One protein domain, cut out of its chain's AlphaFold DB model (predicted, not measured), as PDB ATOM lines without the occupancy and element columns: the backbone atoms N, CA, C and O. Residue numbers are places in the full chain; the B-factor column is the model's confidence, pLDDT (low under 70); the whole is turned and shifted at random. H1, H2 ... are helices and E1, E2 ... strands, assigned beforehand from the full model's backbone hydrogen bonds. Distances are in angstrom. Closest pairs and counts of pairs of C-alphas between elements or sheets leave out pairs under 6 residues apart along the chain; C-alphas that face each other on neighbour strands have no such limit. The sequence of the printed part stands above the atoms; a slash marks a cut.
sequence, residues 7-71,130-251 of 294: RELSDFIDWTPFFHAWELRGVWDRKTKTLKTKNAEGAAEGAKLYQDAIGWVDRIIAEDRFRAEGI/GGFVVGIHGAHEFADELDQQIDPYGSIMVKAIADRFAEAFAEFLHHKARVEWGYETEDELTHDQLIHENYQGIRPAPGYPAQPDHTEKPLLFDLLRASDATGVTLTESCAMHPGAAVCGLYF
ATOM      1  N   ARG A   7      16.251 -24.701  82.307       95.50
ATOM      2  CA  ARG A   7      15.151 -23.984  81.656       95.50
ATOM      3  C   ARG A   7      15.425 -23.771  80.168       95.50
ATOM      4  O   ARG A   7      14.542 -24.054  79.371       95.50
ATOM      5  N   GLU A   8      16.638 -23.365  79.799       93.56
ATOM      6  CA  GLU A   8      17.043 -23.273  78.389       93.56
ATOM      7  C   GLU A   8      16.996 -24.645  77.709       93.56
ATOM      8  O   GLU A   8      16.425 -24.776  76.633       93.56
ATOM      9  N   LEU A   9      17.511 -25.694  78.360       95.69
ATOM     10  CA  LEU A   9      17.473 -27.049  77.803       95.69
ATOM     11  C   LEU A   9      16.050 -27.595  77.638       95.69
ATOM     12  O   LEU A   9      15.794 -28.360  76.713       95.69
ATOM     13  N   SER A  10      15.107 -27.196  78.496       94.19
ATOM     14  CA  SER A  10      13.719 -27.668  78.406       94.19
ATOM     15  C   SER A  10      13.046 -27.293  77.078       94.19
ATOM     16  O   SER A  10      12.175 -28.022  76.601       94.19
ATOM     17  N   ASP A  11      13.511 -26.219  76.429       90.88
ATOM     18  CA  ASP A  11      13.045 -25.785  75.110       90.88
ATOM     19  C   ASP A  11      13.618 -26.611  73.945       90.88
ATOM     20  O   ASP A  11      13.155 -26.464  72.810       90.88
ATOM     21  N   PHE A  12      14.580 -27.496  74.203       92.94
ATOM     22  CA  PHE A  12      15.194 -28.390  73.214       92.94
ATOM     23  C   PHE A  12      14.708 -29.841  73.343       92.94
ATOM     24  O   PHE A  12      15.104 -30.692  72.552       92.94
ATOM     25  N   ILE A  13      13.835 -30.144  74.311       94.44
ATOM     26  CA  ILE A  13      13.346 -31.510  74.524       94.44
ATOM     27  C   ILE A  13      12.451 -31.962  73.362       94.44
ATOM     28  O   ILE A  13      11.354 -31.430  73.154       94.44
ATOM     29  N   ASP A  14      12.866 -33.038  72.688       94.12
ATOM     30  CA  ASP A  14      11.953 -33.905  71.946       94.12
ATOM     31  C   ASP A  14      11.277 -34.898  72.899       94.12
ATOM     32  O   ASP A  14      11.897 -35.813  73.457       94.12
ATOM     33  N   TRP A  15       9.970 -34.714  73.070       95.75
ATOM     34  CA  TRP A  15       9.129 -35.563  73.908       95.75
ATOM     35  C   TRP A  15       8.736 -36.876  73.224       95.75
ATOM     36  O   TRP A  15       8.205 -37.764  73.892       95.75
ATOM     37  N   THR A  16       8.994 -37.050  71.923       94.94
ATOM     38  CA  THR A  16       8.619 -38.270  71.191       94.94
ATOM     39  C   THR A  16       9.179 -39.535  71.849       94.94
ATOM     40  O   THR A  16       8.384 -40.430  72.155       94.94
ATOM     41  N   PRO A  17      10.489 -39.633  72.156       94.62
ATOM     42  CA  PRO A  17      11.029 -40.846  72.761       94.62
ATOM     43  C   PRO A  17      10.638 -40.993  74.235       94.62
ATOM     44  O   PRO A  17      10.543 -42.119  74.715       94.62
ATOM     45  N   PHE A  18      10.314 -39.895  74.935       97.06
ATOM     46  CA  PHE A  18       9.713 -39.973  76.271       97.06
ATOM     47  C   PHE A  18       8.398 -40.754  76.219       97.06
ATOM     48  O   PHE A  18       8.246 -41.728  76.947       97.06
ATOM     49  N   PHE A  19       7.482 -40.429  75.302       96.62
ATOM     50  CA  PHE A  19       6.245 -41.207  75.153       96.62
ATOM     51  C   PHE A  19       6.503 -42.668  74.788       96.62
ATOM     52  O   PHE A  19       5.803 -43.548  75.282       96.62
ATOM     53  N   HIS A  20       7.513 -42.949  73.961       94.56
ATOM     54  CA  HIS A  20       7.844 -44.328  73.593       94.56
ATOM     55  C   HIS A  20       8.364 -45.133  74.786       94.56
ATOM     56  O   HIS A  20       8.046 -46.318  74.870       94.56
ATOM     57  N   ALA A  21       9.099 -44.506  75.712       93.25
ATOM     58  CA  ALA A  21       9.513 -45.127  76.971       93.25
ATOM     59  C   ALA A  21       8.316 -45.485  77.872       93.25
ATOM     60  O   ALA A  21       8.386 -46.444  78.634       93.25
ATOM     61  N   TRP A  22       7.199 -44.768  77.722       93.94
ATOM     62  CA  TRP A  22       5.903 -45.062  78.344       93.94
ATOM     63  C   TRP A  22       4.970 -45.893  77.445       93.94
ATOM     64  O   TRP A  22       3.759 -45.894  77.636       93.94
ATOM     65  N   GLU A  23       5.517 -46.572  76.431       93.62
ATOM     66  CA  GLU A  23       4.796 -47.427  75.472       93.62
ATOM     67  C   GLU A  23       3.726 -46.716  74.616       93.62
ATOM     68  O   GLU A  23       2.999 -47.341  73.838       93.62
ATOM     69  N   LEU A  24       3.684 -45.384  74.652       93.94
ATOM     70  CA  LEU A  24       2.783 -44.564  73.851       93.94
ATOM     71  C   LEU A  24       3.420 -44.245  72.495       93.94
ATOM     72  O   LEU A  24       4.249 -43.347  72.341       93.94
ATOM     73  N   ARG A  25       3.012 -44.987  71.462       93.81
ATOM     74  CA  ARG A  25       3.485 -44.772  70.087       93.81
ATOM     75  C   ARG A  25       2.865 -43.518  69.476       93.81
ATOM     76  O   ARG A  25       1.644 -43.374  69.435       93.81
ATOM     77  N   GLY A  26       3.705 -42.665  68.902       92.81
ATOM     78  CA  GLY A  26       3.296 -41.462  68.184       92.81
ATOM     79  C   GLY A  26       4.481 -40.547  67.901       92.81
ATOM     80  O   GLY A  26       5.623 -40.934  68.139       92.81
ATOM     81  N   VAL A  27       4.194 -39.349  67.400       93.25
ATOM     82  CA  VAL A  27       5.169 -38.266  67.206       93.25
ATOM     83  C   VAL A  27       4.680 -37.042  67.964       93.25
ATOM     84  O   VAL A  27       3.508 -36.674  67.851       93.25
ATOM     85  N   TRP A  28       5.542 -36.426  68.761       93.38
ATOM     86  CA  TRP A  28       5.197 -35.214  69.491       93.38
ATOM     87  C   TRP A  28       5.049 -34.019  68.540       93.38
ATOM     88  O   TRP A  28       5.899 -33.782  67.688       93.38
ATOM     89  N   ASP A  29       3.969 -33.247  68.686       90.88
ATOM     90  CA  ASP A  29       3.819 -31.945  68.033       90.88
ATOM     91  C   ASP A  29       3.944 -30.838  69.077       90.88
ATOM     92  O   ASP A  29       3.059 -30.648  69.916       90.88
ATOM     93  N   ARG A  30       5.040 -30.080  69.001       86.38
ATOM     94  CA  ARG A  30       5.328 -28.965  69.906       86.38
ATOM     95  C   ARG A  30       4.340 -27.807  69.766       86.38
ATOM     96  O   ARG A  30       4.030 -27.164  70.768       86.38
ATOM     97  N   LYS A  31       3.833 -27.537  68.558       87.19
ATOM     98  CA  LYS A  31       2.929 -26.404  68.291       87.19
ATOM     99  C   LYS A  31       1.583 -26.621  68.955       87.19
ATOM    100  O   LYS A  31       1.044 -25.704  69.569       87.19
ATOM    101  N   THR A  32       1.051 -27.832  68.843       90.69
ATOM    102  CA  THR A  32      -0.222 -28.190  69.480       90.69
ATOM    103  C   THR A  32      -0.042 -28.730  70.896       90.69
ATOM    104  O   THR A  32      -1.025 -28.815  71.625       90.69
ATOM    105  N   LYS A  33       1.194 -29.059  71.298       91.00
ATOM    106  CA  LYS A  33       1.543 -29.746  72.552       91.00
ATOM    107  C   LYS A  33       0.770 -31.055  72.724       91.00
ATOM    108  O   LYS A  33       0.177 -31.316  73.770       91.00
ATOM    109  N   THR A  34       0.746 -31.870  71.672       91.75
ATOM    110  CA  THR A  34       0.013 -33.143  71.660       91.75
ATOM    111  C   THR A  34       0.822 -34.256  71.019       91.75
ATOM    112  O   THR A  34       1.486 -34.040  70.005       91.75
ATOM    113  N   LEU A  35       0.662 -35.475  71.528       94.31
ATOM    114  CA  LEU A  35       1.143 -36.678  70.860       94.31
ATOM    115  C   LEU A  35       0.248 -37.003  69.655       94.31
ATOM    116  O   LEU A  35      -0.915 -37.379  69.811       94.31
ATOM    117  N   LYS A  36       0.788 -36.891  68.439       93.69
ATOM    118  CA  LYS A  36       0.113 -37.347  67.222       93.69
ATOM    119  C   LYS A  36       0.213 -38.860  67.125       93.69
ATOM    120  O   LYS A  36       1.284 -39.414  66.878       93.69
ATOM    121  N   THR A  37      -0.919 -39.530  67.288       92.44
ATOM    122  CA  THR A  37      -1.024 -40.985  67.199       92.44
ATOM    123  C   THR A  37      -2.339 -41.409  66.549       92.44
ATOM    124  O   THR A  37      -3.307 -40.651  66.514       92.44
ATOM    125  N   LYS A  38      -2.369 -42.631  66.007       89.44
ATOM    126  CA  LYS A  38      -3.584 -43.241  65.441       89.44
ATOM    127  C   LYS A  38      -4.538 -43.754  66.526       89.44
ATOM    128  O   LYS A  38      -5.704 -43.994  66.229       89.44
ATOM    129  N   ASN A  39      -4.051 -43.940  67.755       89.88
ATOM    130  CA  ASN A  39      -4.848 -44.403  68.887       89.88
ATOM    131  C   ASN A  39      -5.411 -43.204  69.671       89.88
ATOM    132  O   ASN A  39      -4.662 -42.505  70.349       89.88
ATOM    133  N   ALA A  40      -6.725 -42.979  69.602       86.12
ATOM    134  CA  ALA A  40      -7.375 -41.864  70.292       86.12
ATOM    135  C   ALA A  40      -7.244 -41.937  71.827       86.12
ATOM    136  O   ALA A  40      -7.074 -40.901  72.468       86.12
ATOM    137  N   GLU A  41      -7.270 -43.139  72.411       87.56
ATOM    138  CA  GLU A  41      -7.063 -43.332  73.854       87.56
ATOM    139  C   GLU A  41      -5.621 -42.982  74.239       87.56
ATOM    140  O   GLU A  41      -5.401 -42.177  75.143       87.56
ATOM    141  N   GLY A  42      -4.649 -43.459  73.454       87.69
ATOM    142  CA  GLY A  42      -3.233 -43.130  73.642       87.69
ATOM    143  C   GLY A  42      -2.923 -41.633  73.499       87.69
ATOM    144  O   GLY A  42      -2.031 -41.120  74.168       87.69
ATOM    145  N   ALA A  43      -3.679 -40.894  72.679       90.00
ATOM    146  CA  ALA A  43      -3.549 -39.437  72.592       90.00
ATOM    147  C   ALA A  43      -4.012 -38.736  73.883       90.00
ATOM    148  O   ALA A  43      -3.361 -37.796  74.347       90.00
ATOM    149  N   ALA A  44      -5.116 -39.195  74.481       91.50
ATOM    150  CA  ALA A  44      -5.626 -38.652  75.739       91.50
ATOM    151  C   ALA A  44      -4.710 -38.990  76.929       91.50
ATOM    152  O   ALA A  44      -4.477 -38.135  77.785       91.50
ATOM    153  N   GLU A  45      -4.165 -40.207  76.973       93.81
ATOM    154  CA  GLU A  45      -3.154 -40.610  77.960       93.81
ATOM    155  C   GLU A  45      -1.863 -39.806  77.803       93.81
ATOM    156  O   GLU A  45      -1.361 -39.262  78.786       93.81
ATOM    157  N   GLY A  46      -1.387 -39.622  76.566       94.50
ATOM    158  CA  GLY A  46      -0.215 -38.798  76.276       94.50
ATOM    159  C   GLY A  46      -0.370 -37.350  76.749       94.50
ATOM    160  O   GLY A  46       0.564 -36.782  77.306       94.50
ATOM    161  N   ALA A  47      -1.560 -36.755  76.614       94.06
ATOM    162  CA  ALA A  47      -1.815 -35.405  77.121       94.06
ATOM    163  C   ALA A  47      -1.704 -35.314  78.656       94.06
ATOM    164  O   ALA A  47      -1.145 -34.346  79.175       94.06
ATOM    165  N   LYS A  48      -2.208 -36.321  79.383       95.31
ATOM    166  CA  LYS A  48      -2.092 -36.393  80.851       95.31
ATOM    167  C   LYS A  48      -0.645 -36.605  81.283       95.31
ATOM    168  O   LYS A  48      -0.164 -35.887  82.152       95.31
ATOM    169  N   LEU A  49       0.041 -37.549  80.644       96.81
ATOM    170  CA  LEU A  49       1.433 -37.868  80.936       96.81
ATOM    171  C   LEU A  49       2.351 -36.667  80.667       96.81
ATOM    172  O   LEU A  49       3.239 -36.389  81.460       96.81
ATOM    173  N   TYR A  50       2.107 -35.917  79.588       97.19
ATOM    174  CA  TYR A  50       2.841 -34.685  79.301       97.19
ATOM    175  C   TYR A  50       2.660 -33.630  80.394       97.19
ATOM    176  O   TYR A  50       3.638 -33.061  80.863       97.19
ATOM    177  N   GLN A  51       1.413 -33.364  80.796       96.56
ATOM    178  CA  GLN A  51       1.114 -32.403  81.863       96.56
ATOM    179  C   GLN A  51       1.845 -32.767  83.155       96.56
ATOM    180  O   GLN A  51       2.434 -31.897  83.792       96.56
ATOM    181  N   ASP A  52       1.845 -34.051  83.504       96.81
ATOM    182  CA  ASP A  52       2.548 -34.532  84.685       96.81
ATOM    183  C   ASP A  52       4.071 -34.391  84.540       96.81
ATOM    184  O   ASP A  52       4.726 -33.813  85.404       96.81
ATOM    185  N   ALA A  53       4.638 -34.798  83.400       97.62
ATOM    186  CA  ALA A  53       6.063 -34.642  83.117       97.62
ATOM    187  C   ALA A  53       6.526 -33.180  83.196       97.62
ATOM    188  O   ALA A  53       7.607 -32.907  83.709       97.62
ATOM    189  N   ILE A  54       5.702 -32.227  82.745       97.50
ATOM    190  CA  ILE A  54       5.981 -30.794  82.900       97.50
ATOM    191  C   ILE A  54       5.990 -30.380  84.375       97.50
ATOM    192  O   ILE A  54       6.893 -29.654  84.783       97.50
ATOM    193  N   GLY A  55       5.062 -30.884  85.192       97.94
ATOM    194  CA  GLY A  55       5.086 -30.663  86.642       97.94
ATOM    195  C   GLY A  55       6.372 -31.182  87.296       97.94
ATOM    196  O   GLY A  55       6.966 -30.501  88.134       97.94
ATOM    197  N   TRP A  56       6.855 -32.349  86.864       98.25
ATOM    198  CA  TRP A  56       8.144 -32.890  87.304       98.25
ATOM    199  C   TRP A  56       9.334 -32.063  86.819       98.25
ATOM    200  O   TRP A  56      10.243 -31.817  87.609       98.25
ATOM    201  N   VAL A  57       9.331 -31.589  85.570       98.44
ATOM    202  CA  VAL A  57      10.360 -30.670  85.051       98.44
ATOM    203  C   VAL A  57      10.412 -29.393  85.888       98.44
ATOM    204  O   VAL A  57      11.494 -28.995  86.322       98.44
ATOM    205  N   ASP A  58       9.264 -28.777  86.175       98.00
ATOM    206  CA  ASP A  58       9.198 -27.570  87.001       98.00
ATOM    207  C   ASP A  58       9.734 -27.826  88.413       98.00
ATOM    208  O   ASP A  58      10.501 -27.014  88.932       98.00
ATOM    209  N   ARG A  59       9.396 -28.974  89.012       97.88
ATOM    210  CA  ARG A  59       9.924 -29.389  90.317       97.88
ATOM    211  C   ARG A  59      11.440 -29.587  90.289       97.88
ATOM    212  O   ARG A  59      12.131 -29.053  91.149       97.88
ATOM    213  N   ILE A  60      11.957 -30.312  89.296       98.38
ATOM    214  CA  ILE A  60      13.395 -30.559  89.105       98.38
ATOM    215  C   ILE A  60      14.159 -29.235  89.025       98.38
ATOM    216  O   ILE A  60      15.207 -29.097  89.652       98.38
ATOM    217  N   ILE A  61      13.627 -28.268  88.271       97.56
ATOM    218  CA  ILE A  61      14.235 -26.945  88.100       97.56
ATOM    219  C   ILE A  61      14.128 -26.120  89.388       97.56
ATOM    220  O   ILE A  61      15.096 -25.477  89.773       97.56
ATOM    221  N   ALA A  62      12.969 -26.106  90.047       97.75
ATOM    222  CA  ALA A  62      12.747 -25.288  91.240       97.75
ATOM    223  C   ALA A  62      13.532 -25.781  92.466       97.75
ATOM    224  O   ALA A  62      13.903 -24.976  93.317       97.75
ATOM    225  N   GLU A  63      13.762 -27.090  92.562       97.50
ATOM    226  CA  GLU A  63      14.519 -27.726  93.643       97.50
ATOM    227  C   GLU A  63      16.008 -27.951  93.288       97.50
ATOM    228  O   GLU A  63      16.707 -28.611  94.053       97.50
ATOM    229  N   ASP A  64      16.491 -27.450  92.140       96.19
ATOM    230  CA  ASP A  64      17.870 -27.631  91.646       96.19
ATOM    231  C   ASP A  64      18.345 -29.102  91.670       96.19
ATOM    232  O   ASP A  64      19.474 -29.423  92.055       96.19
ATOM    233  N   ARG A  65      17.467 -30.034  91.269       98.00
ATOM    234  CA  ARG A  65      17.723 -31.483  91.393       98.00
ATOM    235  C   ARG A  65      18.737 -32.001  90.392       98.00
ATOM    236  O   ARG A  65      19.435 -32.962  90.700       98.00
ATOM    237  N   PHE A  66      18.787 -31.407  89.201       98.19
ATOM    238  CA  PHE A  66      19.702 -31.817  88.140       98.19
ATOM    239  C   PHE A  66      20.767 -30.762  87.873       98.19
ATOM    240  O   PHE A  66      20.520 -29.560  87.972       98.19
ATOM    241  N   ARG A  67      21.945 -31.217  87.442       97.44
ATOM    242  CA  ARG A  67      23.010 -30.347  86.932       97.44
ATOM    243  C   ARG A  67      23.432 -30.804  85.544       97.44
ATOM    244  O   ARG A  67      23.803 -31.961  85.371       97.44
ATOM    245  N   ALA A  68      23.381 -29.892  84.577       98.06
ATOM    246  CA  ALA A  68      23.847 -30.132  83.218       98.06
ATOM    247  C   ALA A  68      25.324 -29.735  83.091       98.06
ATOM    248  O   ALA A  68      25.680 -28.578  83.328       98.06
ATOM    249  N   GLU A  69      26.170 -30.688  82.710       98.25
ATOM    250  CA  GLU A  69      27.605 -30.491  82.490       98.25
ATOM    251  C   GLU A  69      27.990 -30.946  81.086       98.25
ATOM    252  O   GLU A  69      27.576 -32.018  80.640       98.25
ATOM    253  N   GLY A  70      28.751 -30.130  80.361       98.19
ATOM    254  CA  GLY A  70      29.086 -30.433  78.978       98.19
ATOM    255  C   GLY A  70      30.375 -29.785  78.507       98.19
ATOM    256  O   GLY A  70      30.774 -28.717  78.971       98.19
ATOM    257  N   ILE A  71      31.024 -30.444  77.554       98.44
ATOM    258  CA  ILE A  71      32.214 -29.948  76.876       98.44
ATOM    259  C   ILE A  71      32.148 -30.303  75.397       98.44
ATOM    260  O   ILE A  71      31.682 -31.378  75.024       98.44
ATOM    261  N   GLY A 130      34.752 -31.924  65.090       98.50
ATOM    262  CA  GLY A 130      34.434 -31.584  66.468       98.50
ATOM    263  C   GLY A 130      34.204 -32.835  67.305       98.50
ATOM    264  O   GLY A 130      34.041 -33.933  66.777       98.50
ATOM    265  N   GLY A 131      34.158 -32.666  68.617       98.44
ATOM    266  CA  GLY A 131      33.743 -33.709  69.547       98.44
ATOM    267  C   GLY A 131      33.031 -33.102  70.742       98.44
ATOM    268  O   GLY A 131      33.335 -31.969  71.107       98.44
ATOM    269  N   PHE A 132      32.107 -33.846  71.350       98.75
ATOM    270  CA  PHE A 132      31.379 -33.404  72.537       98.75
ATOM    271  C   PHE A 132      31.092 -34.536  73.525       98.75
ATOM    272  O   PHE A 132      30.979 -35.704  73.145       98.75
ATOM    273  N   VAL A 133      30.916 -34.156  74.792       98.75
ATOM    274  CA  VAL A 133      30.359 -34.984  75.869       98.75
ATOM    275  C   VAL A 133      29.431 -34.111  76.709       98.75
ATOM    276  O   VAL A 133      29.830 -33.027  77.132       98.75
ATOM    277  N   VAL A 134      28.217 -34.587  76.971       98.62
ATOM    278  CA  VAL A 134      27.233 -33.963  77.869       98.62
ATOM    279  C   VAL A 134      26.700 -34.973  78.872       98.62
ATOM    280  O   VAL A 134      26.594 -36.158  78.561       98.62
ATOM    281  N   GLY A 135      26.325 -34.502  80.058       98.25
ATOM    282  CA  GLY A 135      25.707 -35.316  81.098       98.25
ATOM    283  C   GLY A 135      24.743 -34.528  81.976       98.25
ATOM    284  O   GLY A 135      24.927 -33.333  82.225       98.25
ATOM    285  N   ILE A 136      23.715 -35.226  82.457       98.56
ATOM    286  CA  ILE A 136      22.755 -34.738  83.447       98.56
ATOM    287  C   ILE A 136      22.991 -35.487  84.761       98.56
ATOM    288  O   ILE A 136      22.721 -36.683  84.881       98.56
ATOM    289  N   HIS A 137      23.513 -34.775  85.754       98.25
ATOM    290  CA  HIS A 137      23.811 -35.291  87.092       98.25
ATOM    291  C   HIS A 137      22.615 -35.109  88.032       98.25
ATOM    292  O   HIS A 137      21.808 -34.208  87.814       98.25
ATOM    293  N   GLY A 138      22.518 -35.918  89.096       97.81
ATOM    294  CA  GLY A 138      21.485 -35.804  90.138       97.81
ATOM    295  C   GLY A 138      20.248 -36.685  89.926       97.81
ATOM    296  O   GLY A 138      19.421 -36.834  90.826       97.81
ATOM    297  N   ALA A 139      20.101 -37.288  88.742       97.00
ATOM    298  CA  ALA A 139      18.935 -38.100  88.404       97.00
ATOM    299  C   ALA A 139      18.854 -39.411  89.185       97.00
ATOM    300  O   ALA A 139      17.762 -39.822  89.574       97.00
ATOM    301  N   HIS A 140      19.992 -40.069  89.420       95.50
ATOM    302  CA  HIS A 140      20.013 -41.321  90.167       95.50
ATOM    303  C   HIS A 140      19.725 -41.073  91.646       95.50
ATOM    304  O   HIS A 140      18.890 -41.758  92.225       95.50
ATOM    305  N   GLU A 141      20.347 -40.042  92.213       97.31
ATOM    306  CA  GLU A 141      20.176 -39.627  93.599       97.31
ATOM    307  C   GLU A 141      18.721 -39.238  93.881       97.31
ATOM    308  O   GLU A 141      18.132 -39.701  94.856       97.31
ATOM    309  N   PHE A 142      18.098 -38.455  92.992       98.00
ATOM    310  CA  PHE A 142      16.687 -38.103  93.144       98.00
ATOM    311  C   PHE A 142      15.770 -39.323  92.992       98.00
ATOM    312  O   PHE A 142      14.825 -39.493  93.761       98.00
ATOM    313  N   ALA A 143      16.050 -40.205  92.035       97.44
ATOM    314  CA  ALA A 143      15.266 -41.421  91.867       97.44
ATOM    315  C   ALA A 143      15.323 -42.321  93.113       97.44
ATOM    316  O   ALA A 143      14.287 -42.811  93.559       97.44
ATOM    317  N   ASP A 144      16.504 -42.472  93.716       97.00
ATOM    318  CA  ASP A 144      16.699 -43.276  94.924       97.00
ATOM    319  C   ASP A 144      15.965 -42.675  96.136       97.00
ATOM    320  O   ASP A 144      15.394 -43.410  96.945       97.00
ATOM    321  N   GLU A 145      15.923 -41.344  96.261       97.50
ATOM    322  CA  GLU A 145      15.107 -40.668  97.279       97.50
ATOM    323  C   GLU A 145      13.604 -40.928  97.094       97.50
ATOM    324  O   GLU A 145      12.890 -41.133  98.080       97.50
ATOM    325  N   LEU A 146      13.112 -40.927  95.851       97.19
ATOM    326  CA  LEU A 146      11.707 -41.213  95.536       97.19
ATOM    327  C   LEU A 146      11.362 -42.679  95.818       97.19
ATOM    328  O   LEU A 146      10.327 -42.963  96.422       97.19
ATOM    329  N   ASP A 147      12.260 -43.608  95.486       95.06
ATOM    330  CA  ASP A 147      12.091 -45.030  95.797       95.06
ATOM    331  C   ASP A 147      12.022 -45.270  97.318       95.06
ATOM    332  O   ASP A 147      11.172 -46.027  97.793       95.06
ATOM    333  N   GLN A 148      12.834 -44.562  98.112       96.50
ATOM    334  CA  GLN A 148      12.760 -44.602  99.582       96.50
ATOM    335  C   GLN A 148      11.447 -44.029 100.137       96.50
ATOM    336  O   GLN A 148      10.999 -44.436 101.210       96.50
ATOM    337  N   GLN A 149      10.813 -43.110  99.406       95.81
ATOM    338  CA  GLN A 149       9.493 -42.558  99.720       95.81
ATOM    339  C   GLN A 149       8.339 -43.420  99.186       95.81
ATOM    340  O   GLN A 149       7.176 -43.060  99.370       95.81
ATOM    341  N   ILE A 150       8.639 -44.584  98.592       95.12
ATOM    342  CA  ILE A 150       7.658 -45.496  97.990       95.12
ATOM    343  C   ILE A 150       6.932 -44.823  96.805       95.12
ATOM    344  O   ILE A 150       5.741 -45.036  96.580       95.12
ATOM    345  N   ASP A 151       7.663 -44.024  96.020       94.62
ATOM    346  CA  ASP A 151       7.208 -43.426  94.757       94.62
ATOM    347  C   ASP A 151       7.997 -43.981  93.549       94.62
ATOM    348  O   ASP A 151       8.819 -43.284  92.940       94.62
ATOM    349  N   PRO A 152       7.756 -45.250  93.162       93.75
ATOM    350  CA  PRO A 152       8.434 -45.860  92.017       93.75
ATOM    351  C   PRO A 152       8.062 -45.186  90.688       93.75
ATOM    352  O   PRO A 152       8.830 -45.232  89.728       93.75
ATOM    353  N   TYR A 153       6.890 -44.546  90.620       96.12
ATOM    354  CA  TYR A 153       6.468 -43.781  89.451       96.12
ATOM    355  C   TYR A 153       7.353 -42.546  89.263       96.12
ATOM    356  O   TYR A 153       7.910 -42.352  88.181       96.12
ATOM    357  N   GLY A 154       7.546 -41.763  90.327       97.25
ATOM    358  CA  GLY A 154       8.460 -40.628  90.340       97.25
ATOM    359  C   GLY A 154       9.890 -41.033  89.982       97.25
ATOM    360  O   GLY A 154      10.511 -40.380  89.147       97.25
ATOM    361  N   SER A 155      10.394 -42.147  90.530       96.88
ATOM    362  CA  SER A 155      11.732 -42.680  90.205       96.88
ATOM    363  C   SER A 155      11.913 -42.950  88.705       96.88
ATOM    364  O   SER A 155      12.916 -42.543  88.110       96.88
ATOM    365  N   ILE A 156      10.925 -43.575  88.055       96.06
ATOM    366  CA  ILE A 156      10.936 -43.805  86.600       96.06
ATOM    367  C   ILE A 156      10.836 -42.477  85.838       96.06
ATOM    368  O   ILE A 156      11.584 -42.254  84.883       96.06
ATOM    369  N   MET A 157       9.951 -41.581  86.278       98.00
ATOM    370  CA  MET A 157       9.714 -40.283  85.648       98.00
ATOM    371  C   MET A 157      10.976 -39.414  85.619       98.00
ATOM    372  O   MET A 157      11.347 -38.913  84.559       98.00
ATOM    373  N   VAL A 158      11.680 -39.267  86.747       98.00
ATOM    374  CA  VAL A 158      12.882 -38.418  86.812       98.00
ATOM    375  C   VAL A 158      14.031 -38.991  85.980       98.00
ATOM    376  O   VAL A 158      14.739 -38.227  85.327       98.00
ATOM    377  N   LYS A 159      14.174 -40.323  85.915       97.56
ATOM    378  CA  LYS A 159      15.149 -40.989  85.033       97.56
ATOM    379  C   LYS A 159      14.829 -40.732  83.555       97.56
ATOM    380  O   LYS A 159      15.723 -40.363  82.797       97.56
ATOM    381  N   ALA A 160      13.560 -40.856  83.161       97.62
ATOM    382  CA  ALA A 160      13.119 -40.575  81.794       97.62
ATOM    383  C   ALA A 160      13.297 -39.093  81.416       97.62
ATOM    384  O   ALA A 160      13.727 -38.783  80.306       97.62
ATOM    385  N   ILE A 161      13.013 -38.165  82.336       98.50
ATOM    386  CA  ILE A 161      13.223 -36.725  82.123       98.50
ATOM    387  C   ILE A 161      14.718 -36.388  82.025       98.50
ATOM    388  O   ILE A 161      15.098 -35.576  81.185       98.50
ATOM    389  N   ALA A 162      15.580 -37.012  82.833       98.44
ATOM    390  CA  ALA A 162      17.025 -36.798  82.753       98.44
ATOM    391  C   ALA A 162      17.588 -37.195  81.383       98.44
ATOM    392  O   ALA A 162      18.365 -36.446  80.796       98.44
ATOM    393  N   ASP A 163      17.140 -38.329  80.844       98.00
ATOM    394  CA  ASP A 163      17.484 -38.775  79.492       98.00
ATOM    395  C   ASP A 163      17.032 -37.763  78.421       98.00
ATOM    396  O   ASP A 163      17.804 -37.384  77.540       98.00
ATOM    397  N   ARG A 164      15.818 -37.206  78.556       97.94
ATOM    398  CA  ARG A 164      15.347 -36.115  77.684       97.94
ATOM    399  C   ARG A 164      16.208 -34.859  77.776       97.94
ATOM    400  O   ARG A 164      16.470 -34.237  76.749       97.94
ATOM    401  N   PHE A 165      16.660 -34.488  78.972       98.44
ATOM    402  CA  PHE A 165      17.573 -33.359  79.150       98.44
ATOM    403  C   PHE A 165      18.954 -33.615  78.540       98.44
ATOM    404  O   PHE A 165      19.543 -32.682  78.002       98.44
ATOM    405  N   ALA A 166      19.467 -34.848  78.591       98.25
ATOM    406  CA  ALA A 166      20.756 -35.193  77.995       98.25
ATOM    407  C   ALA A 166      20.725 -35.040  76.466       98.25
ATOM    408  O   ALA A 166      21.608 -34.402  75.893       98.25
ATOM    409  N   GLU A 167      19.666 -35.533  75.817       96.62
ATOM    410  CA  GLU A 167      19.456 -35.368  74.370       96.62
ATOM    411  C   GLU A 167      19.220 -33.902  73.983       96.62
ATOM    412  O   GLU A 167      19.821 -33.393  73.036       96.62
ATOM    413  N   ALA A 168      18.410 -33.180  74.764       96.56
ATOM    414  CA  ALA A 168      18.201 -31.746  74.574       96.56
ATOM    415  C   ALA A 168      19.516 -30.956  74.680       96.56
ATOM    416  O   ALA A 168      19.743 -30.005  73.932       96.56
ATOM    417  N   PHE A 169      20.414 -31.364  75.581       97.81
ATOM    418  CA  PHE A 169      21.729 -30.749  75.722       97.81
ATOM    419  C   PHE A 169      22.652 -31.083  74.546       97.81
ATOM    420  O   PHE A 169      23.366 -30.203  74.062       97.81
ATOM    421  N   ALA A 170      22.607 -32.312  74.030       97.06
ATOM    422  CA  ALA A 170      23.336 -32.680  72.820       97.06
ATOM    423  C   ALA A 170      22.882 -31.845  71.606       97.06
ATOM    424  O   ALA A 170      23.725 -31.371  70.842       97.06
ATOM    425  N   GLU A 171      21.574 -31.610  71.452       95.44
ATOM    426  CA  GLU A 171      21.024 -30.741  70.402       95.44
ATOM    427  C   GLU A 171      21.448 -29.278  70.592       95.44
ATOM    428  O   GLU A 171      21.961 -28.652  69.663       95.44
ATOM    429  N   PHE A 172      21.323 -28.754  71.816       95.12
ATOM    430  CA  PHE A 172      21.746 -27.395  72.159       95.12
ATOM    431  C   PHE A 172      23.234 -27.159  71.861       95.12
ATOM    432  O   PHE A 172      23.589 -26.171  71.214       95.12
ATOM    433  N   LEU A 173      24.118 -28.063  72.306       96.25
ATOM    434  CA  LEU A 173      25.551 -27.946  72.026       96.25
ATOM    435  C   LEU A 173      25.860 -28.123  70.551       96.25
ATOM    436  O   LEU A 173      26.743 -27.433  70.055       96.25
ATOM    437  N   HIS A 174      25.145 -29.000  69.843       96.44
ATOM    438  CA  HIS A 174      25.353 -29.139  68.412       96.44
ATOM    439  C   HIS A 174      25.028 -27.827  67.700       96.44
ATOM    440  O   HIS A 174      25.879 -27.333  66.973       96.44
ATOM    441  N   HIS A 175      23.873 -27.210  67.971       95.19
ATOM    442  CA  HIS A 175      23.531 -25.902  67.407       95.19
ATOM    443  C   HIS A 175      24.603 -24.844  67.706       95.19
ATOM    444  O   HIS A 175      25.113 -24.213  66.779       95.19
ATOM    445  N   LYS A 176      25.043 -24.726  68.966       95.00
ATOM    446  CA  LYS A 176      26.158 -23.830  69.321       95.00
ATOM    447  C   LYS A 176      27.435 -24.138  68.553       95.00
ATOM    448  O   LYS A 176      28.089 -23.220  68.068       95.00
ATOM    449  N   ALA A 177      27.773 -25.414  68.411       96.38
ATOM    450  CA  ALA A 177      28.951 -25.834  67.681       96.38
ATOM    451  C   ALA A 177      28.859 -25.456  66.195       96.38
ATOM    452  O   ALA A 177      29.843 -24.967  65.653       96.38
ATOM    453  N   ARG A 178      27.700 -25.606  65.538       96.50
ATOM    454  CA  ARG A 178      27.519 -25.206  64.126       96.50
ATOM    455  C   ARG A 178      27.696 -23.699  63.928       96.50
ATOM    456  O   ARG A 178      28.375 -23.282  62.987       96.50
ATOM    457  N   VAL A 179      27.156 -22.903  64.852       95.88
ATOM    458  CA  VAL A 179      27.317 -21.441  64.866       95.88
ATOM    459  C   VAL A 179      28.779 -21.046  65.068       95.88
ATOM    460  O   VAL A 179      29.320 -20.259  64.294       95.88
ATOM    461  N   GLU A 180      29.453 -21.612  66.070       95.69
ATOM    462  CA  GLU A 180      30.855 -21.281  66.359       95.69
ATOM    463  C   GLU A 180      31.824 -21.777  65.282       95.69
ATOM    464  O   GLU A 180      32.832 -21.125  65.008       95.69
ATOM    465  N   TRP A 181      31.519 -22.905  64.640       95.88
ATOM    466  CA  TRP A 181      32.281 -23.405  63.497       95.88
ATOM    467  C   TRP A 181      32.053 -22.542  62.244       95.88
ATOM    468  O   TRP A 181      32.901 -22.500  61.352       95.88
ATOM    469  N   GLY A 182      30.949 -21.793  62.191       94.44
ATOM    470  CA  GLY A 182      30.710 -20.742  61.204       94.44
ATOM    471  C   GLY A 182      30.004 -21.198  59.930       94.44
ATOM    472  O   GLY A 182      30.101 -20.508  58.915       94.44
ATOM    473  N   TYR A 183      29.311 -22.340  59.960       91.50
ATOM    474  CA  TYR A 183      28.499 -22.820  58.831       91.50
ATOM    475  C   TYR A 183      26.983 -22.757  59.090       91.50
ATOM    476  O   TYR A 183      26.209 -23.216  58.257       91.50
ATOM    477  N   GLU A 184      26.570 -22.164  60.211       92.94
ATOM    478  CA  GLU A 184      25.187 -21.808  60.551       92.94
ATOM    479  C   GLU A 184      25.188 -20.450  61.277       92.94
ATOM    480  O   GLU A 184      26.174 -20.093  61.925       92.94
ATOM    481  N   THR A 185      24.104 -19.679  61.183       91.50
ATOM    482  CA  THR A 185      23.907 -18.459  61.998       91.50
ATOM    483  C   THR A 185      22.909 -18.691  63.141       91.50
ATOM    484  O   THR A 185      22.036 -19.545  63.023       91.50
ATOM    485  N   GLU A 186      23.018 -17.944  64.254       86.56
ATOM    486  CA  GLU A 186      22.216 -18.180  65.480       86.56
ATOM    487  C   GLU A 186      20.698 -18.251  65.230       86.56
ATOM    488  O   GLU A 186      20.026 -19.112  65.789       86.56
ATOM    489  N   ASP A 187      20.162 -17.400  64.352       88.06
ATOM    490  CA  ASP A 187      18.718 -17.297  64.087       88.06
ATOM    491  C   ASP A 187      18.278 -17.990  62.782       88.06
ATOM    492  O   ASP A 187      17.170 -17.759  62.287       88.06
ATOM    493  N   GLU A 188      19.137 -18.814  62.177       89.31
ATOM    494  CA  GLU A 188      18.857 -19.427  60.872       89.31
ATOM    495  C   GLU A 188      17.737 -20.467  60.933       89.31
ATOM    496  O   GLU A 188      16.898 -20.552  60.029       89.31
ATOM    497  N   LEU A 189      17.727 -21.264  62.002       88.81
ATOM    498  CA  LEU A 189      16.844 -22.409  62.154       88.81
ATOM    499  C   LEU A 189      15.896 -22.224  63.329       88.81
ATOM    500  O   LEU A 189      16.263 -21.825  64.431       88.81
ATOM    501  N   THR A 190      14.640 -22.590  63.105       86.19
ATOM    502  CA  THR A 190      13.664 -22.703  64.187       86.19
ATOM    503  C   THR A 190      13.974 -23.916  65.064       86.19
ATOM    504  O   THR A 190      14.503 -24.918  64.588       86.19
ATOM    505  N   HIS A 191      13.552 -23.896  66.331       80.19
ATOM    506  CA  HIS A 191      13.718 -25.051  67.221       80.19
ATOM    507  C   HIS A 191      13.087 -26.341  66.664       80.19
ATOM    508  O   HIS A 191      13.620 -27.426  66.872       80.19
ATOM    509  N   ASP A 192      11.969 -26.236  65.935       82.69
ATOM    510  CA  ASP A 192      11.368 -27.396  65.271       82.69
ATOM    511  C   ASP A 192      12.304 -27.955  64.187       82.69
ATOM    512  O   ASP A 192      12.404 -29.169  64.041       82.69
ATOM    513  N   GLN A 193      13.010 -27.103  63.435       86.69
ATOM    514  CA  GLN A 193      14.000 -27.556  62.452       86.69
ATOM    515  C   GLN A 193      15.208 -28.214  63.119       86.69
ATOM    516  O   GLN A 193      15.663 -29.232  62.607       86.69
ATOM    517  N   LEU A 194      15.665 -27.689  64.261       85.56
ATOM    518  CA  LEU A 194      16.736 -28.292  65.060       85.56
ATOM    519  C   LEU A 194      16.369 -29.711  65.510       85.56
ATOM    520  O   LEU A 194      17.090 -30.655  65.219       85.56
ATOM    521  N   ILE A 195      15.195 -29.884  66.122       78.31
ATOM    522  CA  ILE A 195      14.728 -31.190  66.623       78.31
ATOM    523  C   ILE A 195      14.561 -32.220  65.495       78.31
ATOM    524  O   ILE A 195      14.802 -33.405  65.696       78.31
ATOM    525  N   HIS A 196      14.152 -31.782  64.302       81.88
ATOM    526  CA  HIS A 196      14.011 -32.665  63.138       81.88
ATOM    527  C   HIS A 196      15.316 -32.828  62.343       81.88
ATOM    528  O   HIS A 196      15.270 -33.299  61.209       81.88
ATOM    529  N   GLU A 197      16.450 -32.416  62.913       84.62
ATOM    530  CA  GLU A 197      17.785 -32.519  62.320       84.62
ATOM    531  C   GLU A 197      17.899 -31.873  60.924       84.62
ATOM    532  O   GLU A 197      18.686 -32.296  60.080       84.62
ATOM    533  N   ASN A 198      17.107 -30.826  60.659       88.31
ATOM    534  CA  ASN A 198      17.089 -30.112  59.378       88.31
ATOM    535  C   ASN A 198      18.207 -29.056  59.307       88.31
ATOM    536  O   ASN A 198      17.943 -27.880  59.047       88.31
ATOM    537  N   TYR A 199      19.442 -29.480  59.555       93.19
ATOM    538  CA  TYR A 199      20.655 -28.664  59.488       93.19
ATOM    539  C   TYR A 199      21.744 -29.369  58.677       93.19
ATOM    540  O   TYR A 199      21.686 -30.572  58.422       93.19
ATOM    541  N   GLN A 200      22.762 -28.610  58.275       95.31
ATOM    542  CA  GLN A 200      23.988 -29.170  57.715       95.31
ATOM    543  C   GLN A 200      24.812 -29.868  58.809       95.31
ATOM    544  O   GLN A 200      24.949 -29.357  59.920       95.31
ATOM    545  N   GLY A 201      25.431 -30.997  58.463       97.00
ATOM    546  CA  GLY A 201      26.334 -31.725  59.352       97.00
ATOM    547  C   GLY A 201      25.638 -32.751  60.248       97.00
ATOM    548  O   GLY A 201      24.416 -32.798  60.363       97.00
ATOM    549  N   ILE A 202      26.442 -33.596  60.892       97.50
ATOM    550  CA  ILE A 202      25.973 -34.703  61.739       97.50
ATOM    551  C   ILE A 202      26.794 -34.809  63.023       97.50
ATOM    552  O   ILE A 202      27.932 -34.343  63.090       97.50
ATOM    553  N   ARG A 203      26.225 -35.486  64.029       97.62
ATOM    554  CA  ARG A 203      26.853 -35.711  65.341       97.62
ATOM    555  C   ARG A 203      26.941 -37.198  65.760       97.62
ATOM    556  O   ARG A 203      26.413 -37.561  66.811       97.62
ATOM    557  N   PRO A 204      27.481 -38.116  64.933       97.44
ATOM    558  CA  PRO A 204      27.478 -39.553  65.220       97.44
ATOM    559  C   PRO A 204      28.182 -39.907  66.533       97.44
ATOM    560  O   PRO A 204      29.266 -39.415  66.847       97.44
ATOM    561  N   ALA A 205      27.550 -40.815  67.275       96.69
ATOM    562  CA  ALA A 205      27.989 -41.280  68.580       96.69
ATOM    563  C   ALA A 205      28.540 -42.717  68.499       96.69
ATOM    564  O   ALA A 205      27.903 -43.576  67.883       96.69
ATOM    565  N   PRO A 206      29.676 -43.029  69.149       96.56
ATOM    566  CA  PRO A 206      30.141 -44.406  69.279       96.56
ATOM    567  C   PRO A 206      29.105 -45.325  69.952       96.56
ATOM    568  O   PRO A 206      28.596 -45.026  71.037       96.56
ATOM    569  N   GLY A 207      28.831 -46.471  69.336       93.06
ATOM    570  CA  GLY A 207      27.766 -47.419  69.677       93.06
ATOM    571  C   GLY A 207      26.519 -47.326  68.791       93.06
ATOM    572  O   GLY A 207      25.705 -48.248  68.782       93.06
ATOM    573  N   TYR A 208      26.364 -46.249  68.014       93.31
ATOM    574  CA  TYR A 208      25.263 -46.105  67.055       93.31
ATOM    575  C   TYR A 208      25.612 -46.748  65.706       93.31
ATOM    576  O   TYR A 208      26.787 -46.975  65.422       93.31
ATOM    577  N   PRO A 209      24.626 -46.993  64.819       93.81
ATOM    578  CA  PRO A 209      24.857 -47.727  63.572       93.81
ATOM    579  C   PRO A 209      25.954 -47.168  62.654       93.81
ATOM    580  O   PRO A 209      26.570 -47.940  61.926       93.81
ATOM    581  N   ALA A 210      26.212 -45.856  62.671       94.75
ATOM    582  CA  ALA A 210      27.280 -45.247  61.870       94.75
ATOM    583  C   ALA A 210      28.687 -45.498  62.449       94.75
ATOM    584  O   ALA A 210      29.655 -45.495  61.695       94.75
ATOM    585  N   GLN A 211      28.789 -45.721  63.767       94.00
ATOM    586  CA  GLN A 211      30.031 -46.022  64.479       94.00
ATOM    587  C   GLN A 211      29.783 -47.050  65.587       94.00
ATOM    588  O   GLN A 211      29.675 -46.678  66.754       94.00
ATOM    589  N   PRO A 212      29.659 -48.343  65.259       95.38
ATOM    590  CA  PRO A 212      29.200 -49.345  66.216       95.38
ATOM    591  C   PRO A 212      30.195 -49.660  67.343       95.38
ATOM    592  O   PRO A 212      29.787 -50.174  68.383       95.38
ATOM    593  N   ASP A 213      31.486 -49.361  67.171       97.50
ATOM    594  CA  ASP A 213      32.504 -49.661  68.179       97.50
ATOM    595  C   ASP A 213      32.436 -48.684  69.367       97.50
ATOM    596  O   ASP A 213      32.742 -47.496  69.259       97.50
ATOM    597  N   HIS A 214      32.067 -49.202  70.540       97.56
ATOM    598  CA  HIS A 214      32.020 -48.433  71.782       97.56
ATOM    599  C   HIS A 214      33.402 -47.991  72.287       97.56
ATOM    600  O   HIS A 214      33.477 -47.011  73.031       97.56
ATOM    601  N   THR A 215      34.479 -48.672  71.890       98.12
ATOM    602  CA  THR A 215      35.849 -48.392  72.357       98.12
ATOM    603  C   THR A 215      36.463 -47.139  71.730       98.12
ATOM    604  O   THR A 215      37.579 -46.758  72.068       98.12
ATOM    605  N   GLU A 216      35.719 -46.443  70.873       98.56
ATOM    606  CA  GLU A 216      36.069 -45.102  70.397       98.56
ATOM    607  C   GLU A 216      35.737 -44.009  71.431       98.56
ATOM    608  O   GLU A 216      36.266 -42.900  71.347       98.56
ATOM    609  N   LYS A 217      34.888 -44.294  72.438       98.62
ATOM    610  CA  LYS A 217      34.558 -43.314  73.492       98.62
ATOM    611  C   LYS A 217      35.766 -42.900  74.338       98.62
ATOM    612  O   LYS A 217      35.913 -41.697  74.527       98.62
ATOM    613  N   PRO A 218      36.634 -43.811  74.824       98.62
ATOM    614  CA  PRO A 218      37.847 -43.421  75.544       98.62
ATOM    615  C   PRO A 218      38.693 -42.385  74.795       98.62
ATOM    616  O   PRO A 218      39.066 -41.375  75.380       98.62
ATOM    617  N   LEU A 219      38.889 -42.557  73.480       98.62
ATOM    618  CA  LEU A 219      39.649 -41.609  72.656       98.62
ATOM    619  C   LEU A 219      39.023 -40.207  72.657       98.62
ATOM    620  O   LEU A 219      39.731 -39.208  72.765       98.62
ATOM    621  N   LEU A 220      37.691 -40.129  72.560       98.75
ATOM    622  CA  LEU A 220      36.947 -38.871  72.625       98.75
ATOM    623  C   LEU A 220      37.017 -38.231  74.016       98.75
ATOM    624  O   LEU A 220      37.201 -37.017  74.132       98.75
ATOM    625  N   PHE A 221      36.881 -39.039  75.067       98.75
ATOM    626  CA  PHE A 221      36.961 -38.577  76.448       98.75
ATOM    627  C   PHE A 221      38.345 -38.009  76.759       98.75
ATOM    628  O   PHE A 221      38.432 -36.921  77.328       98.75
ATOM    629  N   ASP A 222      39.407 -38.682  76.323       98.62
ATOM    630  CA  ASP A 222      40.784 -38.220  76.497       98.62
ATOM    631  C   ASP A 222      41.053 -36.943  75.692       98.62
ATOM    632  O   ASP A 222      41.599 -35.976  76.230       98.62
ATOM    633  N   LEU A 223      40.606 -36.894  74.429       98.62
ATOM    634  CA  LEU A 223      40.758 -35.729  73.549       98.62
ATOM    635  C   LEU A 223      40.156 -34.456  74.164       98.62
ATOM    636  O   LEU A 223      40.758 -33.383  74.095       98.62
ATOM    637  N   LEU A 224      38.981 -34.577  74.784       98.44
ATOM    638  CA  LEU A 224      38.271 -33.458  75.407       98.44
ATOM    639  C   LEU A 224      38.656 -33.229  76.873       98.44
ATOM    640  O   LEU A 224      38.266 -32.209  77.440       98.44
ATOM    641  N   ARG A 225      39.384 -34.162  77.503       98.31
ATOM    642  CA  ARG A 225      39.483 -34.277  78.971       98.31
ATOM    643  C   ARG A 225      38.095 -34.252  79.622       98.31
ATOM    644  O   ARG A 225      37.842 -33.520  80.579       98.31
ATOM    645  N   ALA A 226      37.179 -35.028  79.044       98.31
ATOM    646  CA  ALA A 226      35.753 -34.942  79.324       98.31
ATOM    647  C   ALA A 226      35.424 -35.246  80.785       98.31
ATOM    648  O   ALA A 226      34.686 -34.480  81.395       98.31
ATOM    649  N   SER A 227      36.016 -36.293  81.366       98.31
ATOM    650  CA  SER A 227      35.750 -36.677  82.757       98.31
ATOM    651  C   SER A 227      36.070 -35.564  83.750       98.31
ATOM    652  O   SER A 227      35.274 -35.299  84.646       98.31
ATOM    653  N   ASP A 228      37.193 -34.871  83.564       97.94
ATOM    654  CA  ASP A 228      37.591 -33.760  84.434       97.94
ATOM    655  C   ASP A 228      36.690 -32.536  84.232       97.94
ATOM    656  O   ASP A 228      36.393 -31.810  85.180       97.94
ATOM    657  N   ALA A 229      36.270 -32.294  82.989       97.44
ATOM    658  CA  ALA A 229      35.473 -31.130  82.632       97.44
ATOM    659  C   ALA A 229      33.997 -31.258  83.027       97.44
ATOM    660  O   ALA A 229      33.385 -30.252  83.374       97.44
ATOM    661  N   THR A 230      33.425 -32.463  82.945       98.00
ATOM    662  CA  THR A 230      31.979 -32.680  83.105       98.00
ATOM    663  C   THR A 230      31.625 -33.562  84.295       98.00
ATOM    664  O   THR A 230      30.512 -33.486  84.802       98.00
ATOM    665  N   GLY A 231      32.544 -34.408  84.765       97.88
ATOM    666  CA  GLY A 231      32.252 -35.458  85.740       97.88
ATOM    667  C   GLY A 231      31.559 -36.689  85.143       97.88
ATOM    668  O   GLY A 231      31.251 -37.619  85.889       97.88
ATOM    669  N   VAL A 232      31.307 -36.729  83.830       98.50
ATOM    670  CA  VAL A 232      30.843 -37.941  83.140       98.50
ATOM    671  C   VAL A 232      32.021 -38.900  83.004       98.50
ATOM    672  O   VAL A 232      33.086 -38.511  82.541       98.50
ATOM    673  N   THR A 233      31.845 -40.164  83.369       98.44
ATOM    674  CA  THR A 233      32.896 -41.193  83.311       98.44
ATOM    675  C   THR A 233      32.480 -42.369  82.432       98.44
ATOM    676  O   THR A 233      31.309 -42.504  82.080       98.44
ATOM    677  N   LEU A 234      33.441 -43.217  82.062       98.44
ATOM    678  CA  LEU A 234      33.202 -44.455  81.321       98.44
ATOM    679  C   LEU A 234      33.403 -45.670  82.232       98.44
ATOM    680  O   LEU A 234      34.383 -45.744  82.974       98.44
ATOM    681  N   THR A 235      32.495 -46.638  82.149       97.56
ATOM    682  CA  THR A 235      32.683 -47.971  82.737       97.56
ATOM    683  C   THR A 235      33.669 -48.798  81.906       97.56
ATOM    684  O   THR A 235      34.000 -48.449  80.773       97.56
ATOM    685  N   GLU A 236      34.067 -49.968  82.412       93.81
ATOM    686  CA  GLU A 236      34.883 -50.938  81.658       93.81
ATOM    687  C   GLU A 236      34.231 -51.384  80.335       93.81
ATOM    688  O   GLU A 236      34.919 -51.718  79.373       93.81
ATOM    689  N   SER A 237      32.897 -51.363  80.259       94.44
ATOM    690  CA  SER A 237      32.132 -51.666  79.044       94.44
ATOM    691  C   SER A 237      31.909 -50.450  78.136       94.44
ATOM    692  O   SER A 237      31.122 -50.530  77.191       94.44
ATOM    693  N   CYS A 238      32.575 -49.321  78.408       97.38
ATOM    694  CA  CYS A 238      32.397 -48.049  77.699       97.38
ATOM    695  C   CYS A 238      30.949 -47.514  77.750       97.38
ATOM    696  O   CYS A 238      30.498 -46.825  76.826       97.38
ATOM    697  N   ALA A 239      30.198 -47.839  78.808       97.19
ATOM    698  CA  ALA A 239      28.946 -47.157  79.126       97.19
ATOM    699  C   ALA A 239      29.257 -45.851  79.871       97.19
ATOM    700  O   ALA A 239      30.214 -45.800  80.640       97.19
ATOM    701  N   MET A 240      28.467 -44.803  79.643       98.19
ATOM    702  CA  MET A 240      28.652 -43.519  80.324       98.19
ATOM    703  C   MET A 240      27.940 -43.502  81.679       98.19
ATOM    704  O   MET A 240      26.868 -44.091  81.837       98.19
ATOM    705  N   HIS A 241      28.541 -42.818  82.651       96.69
ATOM    706  CA  HIS A 241      27.956 -42.546  83.958       96.69
ATOM    707  C   HIS A 241      28.079 -41.048  84.296       96.69
ATOM    708  O   HIS A 241      29.205 -40.547  84.286       96.69
ATOM    709  N   PRO A 242      26.987 -40.331  84.630       96.81
ATOM    710  CA  PRO A 242      25.606 -40.812  84.739       96.81
ATOM    711  C   PRO A 242      25.058 -41.351  83.410       96.81
ATOM    712  O   PRO A 242      25.561 -41.015  82.344       96.81
ATOM    713  N   GLY A 243      24.044 -42.222  83.484       95.19
ATOM    714  CA  GLY A 243      23.469 -42.857  82.291       95.19
ATOM    715  C   GLY A 243      22.768 -41.870  81.353       95.19
ATOM    716  O   GLY A 243      22.764 -42.078  80.146       95.19
ATOM    717  N   ALA A 244      22.231 -40.773  81.899       98.00
ATOM    718  CA  ALA A 244      21.707 -39.646  81.134       98.00
ATOM    719  C   ALA A 244      22.867 -38.787  80.600       98.00
ATOM    720  O   ALA A 244      23.157 -37.705  81.118       98.00
ATOM    721  N   ALA A 245      23.567 -39.311  79.597       98.25
ATOM    722  CA  ALA A 245      24.720 -38.686  78.969       98.25
ATOM    723  C   ALA A 245      24.771 -39.016  77.476       98.25
ATOM    724  O   ALA A 245      24.351 -40.091  77.047       98.25
ATOM    725  N   VAL A 246      25.333 -38.100  76.690       98.19
ATOM    726  CA  VAL A 246      25.505 -38.250  75.240       98.19
ATOM    727  C   VAL A 246      26.911 -37.793  74.864       98.19
ATOM    728  O   VAL A 246      27.416 -36.798  75.382       98.19
ATOM    729  N   CYS A 247      27.557 -38.509  73.950       98.56
ATOM    730  CA  CYS A 247      28.841 -38.111  73.386       98.56
ATOM    731  C   CYS A 247      28.888 -38.419  71.896       98.56
ATOM    732  O   CYS A 247      28.258 -39.376  71.443       98.56
ATOM    733  N   GLY A 248      29.700 -37.689  71.145       98.44
ATOM    734  CA  GLY A 248      29.897 -37.976  69.732       98.44
ATOM    735  C   GLY A 248      30.909 -37.062  69.065       98.44
ATOM    736  O   GLY A 248      31.495 -36.178  69.692       98.44
ATOM    737  N   LEU A 249      31.103 -37.305  67.776       98.69
ATOM    738  CA  LEU A 249      31.919 -36.481  66.892       98.69
ATOM    739  C   LEU A 249      31.020 -35.583  66.054       98.69
ATOM    740  O   LEU A 249      29.956 -36.023  65.642       98.69
ATOM    741  N   TYR A 250      31.465 -34.368  65.758       98.69
ATOM    742  CA  TYR A 250      30.796 -33.455  64.836       98.69
ATOM    743  C   TYR A 250      31.481 -33.464  63.468       98.69
ATOM    744  O   TYR A 250      32.707 -33.352  63.384       98.69
ATOM    745  N   PHE A 251      30.673 -33.519  62.411       98.62
ATOM    746  CA  PHE A 251      31.106 -33.397  61.019       98.62
ATOM    747  C   PHE A 251      30.340 -32.265  60.351       98.62
ATOM    748  O   PHE A 251      29.114 -32.223  60.422       98.62
TER     749      PHE A 251
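AT A GLANCE: This is residues 7 to 71 and 130 to 251 of the 294 residues of the protein "AdoMet activation domain-containing protein" of Verrucomicrobiaceae bacterium (UniProt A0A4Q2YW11). One long helix, H5, runs through the core; its residues 159 to 181 pack on one face of a small sheet, E3 E4 E5, and H7 covers the other face with short H8, a build of three layers with helices on both faces. Toward the first residues of H5, H4 folds back along it as a helical hairpin, H3 crosses it, and H2 packs on it near the small hairpin E1 and E2. The printed part has 187 residues, in the order H1 H2 E1 E2 H3 E3 E4 H4 H5 H6 H7 H8 E5, a mixed class of eight named helices and five named strands, both sheets antiparallel. It is compact and rounded, with a radius of gyration of the C-alphas of 17.0 A and spans of 46 by 41 by 31 A.

HOW THE PARTS SIT: H1, residues 7 to 10, touches residues 165 to 172 of H5, residues 152 to 181, the hub that touches five helices; the closest C-alphas are Leu 9 and Ala 168, 5.7 A. H2, residues 16 to 21, touches H5 at Phe 18 and Ala 160, the closest C-alphas, 6.5 A, opposite ways at a shallow tilt of 32 degrees, only just short of steep. E1, residues 27 to 29, and E2, residues 34 to 36, form a hairpin, with N 29 and O 34 within hydrogen-bond range at 2.9 A. H3, residues 40 to 62, touches H5 about perpendicular at 77 degrees, with its residues 53 to 57 alone; the closest C-alphas are Ala 53 and Met 157, 7.2 A. E3, residues 67 to 71, and E5, residues 245 to 250, are edge strands antiparallel to E4, residues 130 to 137; N 69 and O 135 are 3.0 A apart and N 134 and O 246 2.8 A. H4, residues 139 to 148, and H5 form a helical hairpin at a shallow tilt of 9 degrees; the closest C-alphas are Ala 143 and Ser 155, 4.1 A. H5 is on the sheet at a height of 7.2 A and runs along E4, at 26 degrees on the local plane. H6, residues 191 to 195, only just touches H5, with 3 pairs of C-alphas within 8 A, the closest Glu 171 and Leu 194, 7.3 A. On the opposite face, H7, residues 216 to 224, runs across E4 at 87 degrees on the local plane, at a height of 8.6 A. H8, residues 226 to 230, is on the same face as H7, at a height of 7.7 A. Every O i to N i+4 pair is within hydrogen-bond range in H2 to H8; H1 is too short for one.

IN THESE COORDINATES: H1 begins at C-alpha 7 (15.151, -23.984, 81.656). H3 is 33.4 A long, E4 23.5 A and H5 43.4 A, from C-alpha 152 (8.434, -45.860, 92.017). E5, 16.2 A, ends at C-alpha 250 (30.796, -33.455, 64.836).

THE WHOLE: The C-alphas farthest apart are Ile 150 and Gly 182, 50.0 A. Residues 72 to 129 are not printed, and C-alphas 71 and 130 are 10.8 A apart across this cut. The links H6 to H7 and H8 to E5 are long. No printed residue is under 70 in pLDDT.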